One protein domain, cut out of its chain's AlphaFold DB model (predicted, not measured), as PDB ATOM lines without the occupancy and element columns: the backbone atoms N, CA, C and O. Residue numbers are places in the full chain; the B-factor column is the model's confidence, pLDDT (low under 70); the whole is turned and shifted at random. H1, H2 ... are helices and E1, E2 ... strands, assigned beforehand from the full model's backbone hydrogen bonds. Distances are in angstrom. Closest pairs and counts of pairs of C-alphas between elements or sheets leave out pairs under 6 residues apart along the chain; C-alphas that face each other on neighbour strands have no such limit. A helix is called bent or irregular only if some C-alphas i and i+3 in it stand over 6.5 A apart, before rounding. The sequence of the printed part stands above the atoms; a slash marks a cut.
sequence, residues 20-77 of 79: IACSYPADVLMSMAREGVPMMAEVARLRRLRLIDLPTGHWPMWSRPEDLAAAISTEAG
ATOM      1  N   ILE A  20     -25.857  15.483 -22.170       97.75
ATOM      2  CA  ILE A  20     -24.414  15.357 -22.383       97.75
ATOM      3  C   ILE A  20     -23.860  16.769 -22.616       97.75
ATOM      4  O   ILE A  20     -24.030  17.372 -23.679       97.75
ATOM      5  N   ALA A  21     -23.264  17.333 -21.575       97.75
ATOM      6  CA  ALA A  21     -22.761  18.690 -21.492       97.75
ATOM      7  C   ALA A  21     -21.403  18.802 -22.203       97.75
ATOM      8  O   ALA A  21     -20.365  18.386 -21.688       97.75
ATOM      9  N   CYS A  22     -21.431  19.334 -23.429       97.88
ATOM     10  CA  CYS A  22     -20.254  19.340 -24.303       97.88
ATOM     11  C   CYS A  22     -19.500  20.676 -24.350       97.88
ATOM     12  O   CYS A  22     -18.273  20.702 -24.459       97.88
ATOM     13  N   SER A  23     -20.236  21.790 -24.302       95.50
ATOM     14  CA  SER A  23     -19.679  23.144 -24.463       95.50
ATOM     15  C   SER A  23     -19.535  23.903 -23.149       95.50
ATOM     16  O   SER A  23     -18.625  24.712 -23.004       95.50
ATOM     17  N   TYR A  24     -20.447  23.663 -22.212       95.75
ATOM     18  CA  TYR A  24     -20.404  24.224 -20.869       95.75
ATOM     19  C   TYR A  24     -20.449  23.072 -19.879       95.75
ATOM     20  O   TYR A  24     -21.195  22.126 -20.140       95.75
ATOM     21  N   PRO A  25     -19.720  23.171 -18.759       96.88
ATOM     22  CA  PRO A  25     -19.871  22.245 -17.650       96.88
ATOM     23  C   PRO A  25     -21.330  22.131 -17.187       96.88
ATOM     24  O   PRO A  25     -22.092  23.106 -17.207       96.88
ATOM     25  N   ALA A  26     -21.731  20.935 -16.771       97.50
ATOM     26  CA  ALA A  26     -23.097  20.641 -16.362       97.50
ATOM     27  C   ALA A  26     -23.592  21.504 -15.185       97.50
ATOM     28  O   ALA A  26     -24.775  21.852 -15.122       97.50
ATOM     29  N   ASP A  27     -22.707  21.881 -14.265       97.56
ATOM     30  CA  ASP A  27     -23.026  22.755 -13.132       97.56
ATOM     31  C   ASP A  27     -23.411  24.175 -13.580       97.56
ATOM     32  O   ASP A  27     -24.395  24.726 -13.082       97.56
ATOM     33  N   VAL A  28     -22.725  24.721 -14.587       97.69
ATOM     34  CA  VAL A  28     -23.053  26.001 -15.226       97.69
ATOM     35  C   VAL A  28     -24.427  25.925 -15.889       97.69
ATOM     36  O   VAL A  28     -25.258  26.813 -15.680       97.69
ATOM     37  N   LEU A  29     -24.713  24.847 -16.632       96.81
ATOM     38  CA  LEU A  29     -26.036  24.634 -17.234       96.81
ATOM     39  C   LEU A  29     -27.132  24.586 -16.156       96.81
ATOM     40  O   LEU A  29     -28.184  25.206 -16.312       96.81
ATOM     41  N   MET A  30     -26.884  23.909 -15.034       98.00
ATOM     42  CA  MET A  30     -27.844  23.848 -13.929       98.00
ATOM     43  C   MET A  30     -27.996  25.170 -13.176       98.00
ATOM     44  O   MET A  30     -29.097  25.449 -12.699       98.00
ATOM     45  N   SER A  31     -26.950  25.997 -13.087       98.31
ATOM     46  CA  SER A  31     -27.069  27.364 -12.561       98.31
ATOM     47  C   SER A  31     -28.012  28.182 -13.436       98.31
ATOM     48  O   SER A  31     -29.025  28.677 -12.947       98.31
ATOM     49  N   MET A  32     -27.780  28.192 -14.756       98.06
ATOM     50  CA  MET A  32     -28.653  28.870 -15.723       98.06
ATOM     51  C   MET A  32     -30.104  28.378 -15.636       98.06
ATOM     52  O   MET A  32     -31.042  29.176 -15.702       98.06
ATOM     53  N   ALA A  33     -30.304  27.066 -15.471       97.94
ATOM     54  CA  ALA A  33     -31.627  26.471 -15.308       97.94
ATOM     55  C   ALA A  33     -32.350  27.021 -14.068       97.94
ATOM     56  O   ALA A  33     -33.507  27.433 -14.148       97.94
ATOM     57  N   ARG A  34     -31.661  27.030 -12.920       97.94
ATOM     58  CA  ARG A  34     -32.206  27.453 -11.621       97.94
ATOM     59  C   ARG A  34     -32.439  28.959 -11.545       97.94
ATOM     60  O   ARG A  34     -33.410  29.384 -10.932       97.94
ATOM     61  N   GLU A  35     -31.596  29.741 -12.207       98.25
ATOM     62  CA  GLU A  35     -31.756  31.190 -12.366       98.25
ATOM     63  C   GLU A  35     -32.874  31.560 -13.356       98.25
ATOM     64  O   GLU A  35     -33.266  32.721 -13.452       98.25
ATOM     65  N   GLY A  36     -33.428  30.582 -14.081       97.56
ATOM     66  CA  GLY A  36     -34.555  30.795 -14.982       97.56
ATOM     67  C   GLY A  36     -34.167  31.401 -16.331       97.56
ATOM     68  O   GLY A  36     -35.013  32.021 -16.980       97.56
ATOM     69  N   VAL A  37     -32.922  31.208 -16.789       97.81
ATOM     70  CA  VAL A  37     -32.501  31.606 -18.142       97.81
ATOM     71  C   VAL A  37     -33.450  30.958 -19.160       97.81
ATOM     72  O   VAL A  37     -33.566  29.731 -19.157       97.81
ATOM     73  N   PRO A  38     -34.121  31.717 -20.054       94.38
ATOM     74  CA  PRO A  38     -35.250  31.201 -20.839       94.38
ATOM     75  C   PRO A  38     -34.977  29.914 -21.628       94.38
ATOM     76  O   PRO A  38     -35.868  29.085 -21.769       94.38
ATOM     77  N   MET A  39     -33.749  29.733 -22.121       91.25
ATOM     78  CA  MET A  39     -33.349  28.535 -22.868       91.25
ATOM     79  C   MET A  39     -33.223  27.283 -21.985       91.25
ATOM     80  O   MET A  39     -33.415  26.176 -22.478       91.25
ATOM     81  N   MET A  40     -32.913  27.447 -20.698       95.88
ATOM     82  CA  MET A  40     -32.580  26.352 -19.781       95.88
ATOM     83  C   MET A  40     -33.602  26.176 -18.644       95.88
ATOM     84  O   MET A  40     -33.601  25.153 -17.967       95.88
ATOM     85  N   ALA A  41     -34.506  27.136 -18.438       96.19
ATOM     86  CA  ALA A  41     -35.412  27.192 -17.289       96.19
ATOM     87  C   ALA A  41     -36.230  25.904 -17.052       96.19
ATOM     88  O   ALA A  41     -36.456  25.510 -15.908       96.19
ATOM     89  N   GLU A  42     -36.667  25.212 -18.111       95.19
ATOM     90  CA  GLU A  42     -37.436  23.967 -17.957       95.19
ATOM     91  C   GLU A  42     -36.589  22.785 -17.464       95.19
ATOM     92  O   GLU A  42     -37.140  21.876 -16.847       95.19
ATOM     93  N   VAL A  43     -35.265  22.801 -17.650       97.38
ATOM     94  CA  VAL A  43     -34.378  21.729 -17.166       97.38
ATOM     95  C   VAL A  43     -34.430  21.623 -15.642       97.38
ATOM     96  O   VAL A  43     -34.467  20.516 -15.108       97.38
ATOM     97  N   ALA A  44     -34.570  22.748 -14.932       97.62
ATOM     98  CA  ALA A  44     -34.721  22.766 -13.474       97.62
ATOM     99  C   ALA A  44     -36.020  22.101 -12.974       97.62
ATOM    100  O   ALA A  44     -36.182  21.888 -11.774       97.62
ATOM    101  N   ARG A  45     -36.961  21.789 -13.875       97.06
ATOM    102  CA  ARG A  45     -38.249  21.153 -13.561       97.06
ATOM    103  C   ARG A  45     -38.264  19.652 -13.839       97.06
ATOM    104  O   ARG A  45     -39.252  19.004 -13.492       97.06
ATOM    105  N   LEU A  46     -37.224  19.108 -14.472       97.88
ATOM    106  CA  LEU A  46     -37.100  17.675 -14.725       97.88
ATOM    107  C   LEU A  46     -36.832  16.938 -13.410       97.88
ATOM    108  O   LEU A  46     -35.981  17.339 -12.621       97.88
ATOM    109  N   ARG A  47     -37.562  15.848 -13.175       98.00
ATOM    110  CA  ARG A  47     -37.453  15.029 -11.955       98.00
ATOM    111  C   ARG A  47     -36.490  13.857 -12.116       98.00
ATOM    112  O   ARG A  47     -36.013  13.314 -11.127       98.00
ATOM    113  N   ARG A  48     -36.202  13.467 -13.362       97.31
ATOM    114  CA  ARG A  48     -35.323  12.343 -13.718       97.31
ATOM    115  C   ARG A  48     -34.257  12.792 -14.710       97.31
ATOM    116  O   ARG A  48     -34.270  12.390 -15.869       97.31
ATOM    117  N   LEU A  49     -33.374  13.665 -14.236       97.75
ATOM    118  CA  LEU A  49     -32.292  14.245 -15.021       97.75
ATOM    119  C   LEU A  49     -30.955  13.582 -14.683       97.75
ATOM    120  O   LEU A  49     -30.568  13.533 -13.516       97.75
ATOM    121  N   ARG A  50     -30.231  13.137 -15.708       97.81
ATOM    122  CA  ARG A  50     -28.808  12.797 -15.634       97.81
ATOM    123  C   ARG A  50     -27.998  13.831 -16.405       97.81
ATOM    124  O   ARG A  50     -28.432  14.332 -17.441       97.81
ATOM    125  N   LEU A  51     -26.832  14.163 -15.873       97.75
ATOM    126  CA  LEU A  51     -25.899  15.112 -16.462       97.75
ATOM    127  C   LEU A  51     -24.560  14.404 -16.632       97.75
ATOM    128  O   LEU A  51     -24.092  13.759 -15.695       97.75
ATOM    129  N   ILE A  52     -23.969  14.514 -17.815       97.75
ATOM    130  CA  ILE A  52     -22.672  13.920 -18.142       97.75
ATOM    131  C   ILE A  52     -21.824  15.007 -18.771       97.75
ATOM    132  O   ILE A  52     -22.245  15.592 -19.762       97.75
ATOM    133  N   ASP A  53     -20.635  15.262 -18.240       98.00
ATOM    134  CA  ASP A  53     -19.684  16.164 -18.882       98.00
ATOM    135  C   ASP A  53     -18.866  15.421 -19.946       98.00
ATOM    136  O   ASP A  53     -18.244  14.394 -19.673       98.00
ATOM    137  N   LEU A  54     -18.839  15.969 -21.162       97.81
ATOM    138  CA  LEU A  54     -18.008  15.506 -22.275       97.81
ATOM    139  C   LEU A  54     -17.365  16.728 -22.954       97.81
ATOM    140  O   LEU A  54     -17.857  17.188 -23.978       97.81
ATOM    141  N   PRO A  55     -16.288  17.308 -22.394       96.00
ATOM    142  CA  PRO A  55     -15.785  18.618 -22.807       96.00
ATOM    143  C   PRO A  55     -15.142  18.575 -24.202       96.00
ATOM    144  O   PRO A  55     -13.961  18.263 -24.356       96.00
ATOM    145  N   THR A  56     -15.934  18.883 -25.229       95.31
ATOM    146  CA  THR A  56     -15.564  18.754 -26.649       95.31
ATOM    147  C   THR A  56     -15.940  19.953 -27.514       95.31
ATOM    148  O   THR A  56     -15.502  20.048 -28.658       95.31
ATOM    149  N   GLY A  57     -16.789  20.852 -27.008       92.12
ATOM    150  CA  GLY A  57     -17.464  21.872 -27.809       92.12
ATOM    151  C   GLY A  57     -18.743  21.354 -28.478       92.12
ATOM    152  O   GLY A  57     -19.226  20.266 -28.176       92.12
ATOM    153  N   HIS A  58     -19.317  22.150 -29.387       94.75
ATOM    154  CA  HIS A  58     -20.693  21.947 -29.866       94.75
ATOM    155  C   HIS A  58     -20.904  20.693 -30.728       94.75
ATOM    156  O   HIS A  58     -22.026  20.200 -30.812       94.75
ATOM    157  N   TRP A  59     -19.842  20.172 -31.352       96.56
ATOM    158  CA  TRP A  59     -19.906  19.055 -32.299       96.56
ATOM    159  C   TRP A  59     -19.114  17.830 -31.801       96.56
ATOM    160  O   TRP A  59     -18.106  17.460 -32.409       96.56
ATOM    161  N   PRO A  60     -19.552  17.180 -30.702       97.06
ATOM    162  CA  PRO A  60     -18.850  16.042 -30.096       97.06
ATOM    163  C   PRO A  60     -18.651  14.873 -31.068       97.06
ATOM    164  O   PRO A  60     -17.639  14.181 -30.996       97.06
ATOM    165  N   MET A  61     -19.568  14.692 -32.027       97.56
ATOM    166  CA  MET A  61     -19.482  13.648 -33.051       97.56
ATOM    167  C   MET A  61     -18.299  13.818 -34.017       97.56
ATOM    168  O   MET A  61     -17.999  12.894 -34.764       97.56
ATOM    169  N   TRP A  62     -17.646  14.983 -34.044       97.00
ATOM    170  CA  TRP A  62     -16.458  15.218 -34.871       97.00
ATOM    171  C   TRP A  62     -15.163  15.194 -34.064       97.00
ATOM    172  O   TRP A  62     -14.131  14.791 -34.586       97.00
ATOM    173  N   SER A  63     -15.204  15.610 -32.800       96.06
ATOM    174  CA  SER A  63     -14.015  15.692 -31.947       96.06
ATOM    175  C   SER A  63     -13.756  14.424 -31.132       96.06
ATOM    176  O   SER A  63     -12.609  14.017 -31.002       96.06
ATOM    177  N   ARG A  64     -14.803  13.819 -30.553       97.56
ATOM    178  CA  ARG A  64     -14.733  12.607 -29.713       97.56
ATOM    179  C   ARG A  64     -15.922  11.674 -30.017       97.56
ATOM    180  O   ARG A  64     -16.766  11.450 -29.147       97.56
ATOM    181  N   PRO A  65     -16.036  11.164 -31.260       97.75
ATOM    182  CA  PRO A  65     -17.183  10.362 -31.693       97.75
ATOM    183  C   PRO A  65     -17.388   9.090 -30.864       97.75
ATOM    184  O   PRO A  65     -18.525   8.766 -30.532       97.75
ATOM    185  N   GLU A  66     -16.307   8.388 -30.517       98.31
ATOM    186  CA  GLU A  66     -16.372   7.131 -29.760       98.31
ATOM    187  C   GLU A  66     -16.876   7.357 -28.329       98.31
ATOM    188  O   GLU A  66     -17.789   6.667 -27.883       98.31
ATOM    189  N   ASP A  67     -16.360   8.380 -27.642       98.00
ATOM    190  CA  ASP A  67     -16.806   8.723 -26.287       98.00
ATOM    191  C   ASP A  67     -18.276   9.160 -26.258       98.00
ATOM    192  O   ASP A  67     -19.021   8.790 -25.351       98.00
ATOM    193  N   LEU A  68     -18.715   9.923 -27.267       98.00
ATOM    194  CA  LEU A  68     -20.122  10.297 -27.406       98.00
ATOM    195  C   LEU A  68     -21.007   9.063 -27.625       98.00
ATOM    196  O   LEU A  68     -22.060   8.950 -26.999       98.00
ATOM    197  N   ALA A  69     -20.597   8.152 -28.511       97.75
ATOM    198  CA  ALA A  69     -21.351   6.938 -28.807       97.75
ATOM    199  C   ALA A  69     -21.482   6.040 -27.568       97.75
ATOM    200  O   ALA A  69     -22.584   5.577 -27.273       97.75
ATOM    201  N   ALA A  70     -20.395   5.864 -26.810       97.62
ATOM    202  CA  ALA A  70     -20.406   5.128 -25.551       97.62
ATOM    203  C   ALA A  70     -21.363   5.766 -24.531       97.62
ATOM    204  O   ALA A  70     -22.222   5.078 -23.990       97.62
ATOM    205  N   ALA A  71     -21.294   7.088 -24.333       97.06
ATOM    206  CA  ALA A  71     -22.197   7.784 -23.414       97.06
ATOM    207  C   ALA A  71     -23.678   7.619 -23.804       97.06
ATOM    208  O   ALA A  71     -24.528   7.424 -22.938       97.06
ATOM    209  N   ILE A  72     -24.000   7.671 -25.102       96.81
ATOM    210  CA  ILE A  72     -25.372   7.456 -25.584       96.81
ATOM    211  C   ILE A  72     -25.822   6.012 -25.346       96.81
ATOM    212  O   ILE A  72     -26.936   5.815 -24.863       96.81
ATOM    213  N   SER A  73     -24.982   5.025 -25.671       97.38
ATOM    214  CA  SER A  73     -25.284   3.604 -25.448       97.38
ATOM    215  C   SER A  73     -25.615   3.346 -23.977       97.38
ATOM    216  O   SER A  73     -26.699   2.837 -23.672       97.38
ATOM    217  N   THR A  74     -24.756   3.829 -23.073       96.31
ATOM    218  CA  THR A  74     -24.906   3.615 -21.630       96.31
ATOM    219  C   THR A  74     -26.175   4.225 -21.076       96.31
ATOM    220  O   THR A  74     -26.881   3.606 -20.279       96.31
ATOM    221  N   GLU A  75     -26.524   5.428 -21.516       94.88
ATOM    222  CA  GLU A  75     -27.731   6.102 -21.044       94.88
ATOM    223  C   GLU A  75     -29.011   5.537 -21.662       94.88
ATOM    224  O   GLU A  75     -30.068   5.574 -21.029       94.88
ATOM    225  N   ALA A  76     -28.922   4.981 -22.872       93.56
ATOM    226  CA  ALA A  76     -30.018   4.271 -23.516       93.56
ATOM    227  C   ALA A  76     -30.209   2.840 -22.974       93.56
ATOM    228  O   ALA A  76     -31.238   2.226 -23.258       93.56
ATOM    229  N   GLY A  77     -29.254   2.320 -22.191       91.69
ATOM    230  CA  GLY A  77     -29.264   0.943 -21.697       91.69
ATOM    231  C   GLY A  77     -29.054  -0.084 -22.811       91.69
ATOM    232  O   GLY A  77     -29.688  -1.137 -22.790       91.69
TER     233      GLY A  77
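This is residues 20 to 77 of the 79 residues of the protein "Pimeloyl-ACP methyl ester carboxylesterase" of Paeniglutamicibacter cryotolerans (UniProt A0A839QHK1). An open arrangement with a helix at either end: the longest helix, H3, lies at one end and H1 at the other, with the single strand E1 between them and the first printed residues, 20 and 21, beside the last part of E1. A long link, residues 35 to 48, loops out at the H1 end and leads from H1 back to E1, while the short helix H2 sits just before H3. The printed part has 58 residues, with three named helices and one named strand in the order H1, E1, H2, H3, and its class is mostly helix. It is only just compact, close to loose, with a radius of gyration of the C-alphas of 12.3 A and spans of 33 by 25 by 15 A.

H3, residues 65 to 76, touches no helix but is near H2, residues 60 to 63. H2 and H3 are close but not clearly touching, with 2 pairs of C-alphas within 8 A; the closest C-alphas are those of Pro 60 and Leu 68, 6.5 A apart. E1, residues 49 to 53, is apart from H3, but only just, the closest C-alphas being 8.1 A apart. E1 pairs with no named strand, but residues 52 to 53 of E1 pair with residues 20 to 21 in a short parallel pairing. The closest C-alphas of E1 and H1, residues 26 to 34, are those of Asp 53 and Ala 26, 6.2 A apart, and 3 pairs lie within 8 A. H1 is apart from H2 and from H3, and E1 is apart from H2. In H1 and H3 every O i to N i+4 pair is within hydrogen-bond range; H2 is too short for such a pair, and its 1 O i to N i+3 pair is within range.

H3 has 12 residues and measures 16.4 A from C-alpha 65 to C-alpha 76, which stands at (-30.018, 4.271, -23.516). H2 has 4 residues and measures 5.2 A. E1 has 5 residues, Leu 49 to Asp 53, and measures 13.3 A from C-alpha 49 at (-32.292, 14.245, -15.021). H1 has 9 residues and measures 12.3 A, beginning with C-alpha 26 at (-23.097, 20.641, -16.362). No helix is bent or irregular.

The two C-alphas farthest apart are those of Glu 35 and Glu 66, at 33.4 A, and the first and last printed C-alphas, Ile 20 and Gly 77, are 15.2 A apart. The link from H1 to E1 is long, with 14 residues whose C-alphas lie 11 to 17 A from the mean of the C-alphas. The link from E1 to H2 is short, with 6 residues, and that from H2 to H3 is tight, with 1 residue. The printed part has no cut. The mean pLDDT of the printed part is 96.8, and no printed residue is under 70.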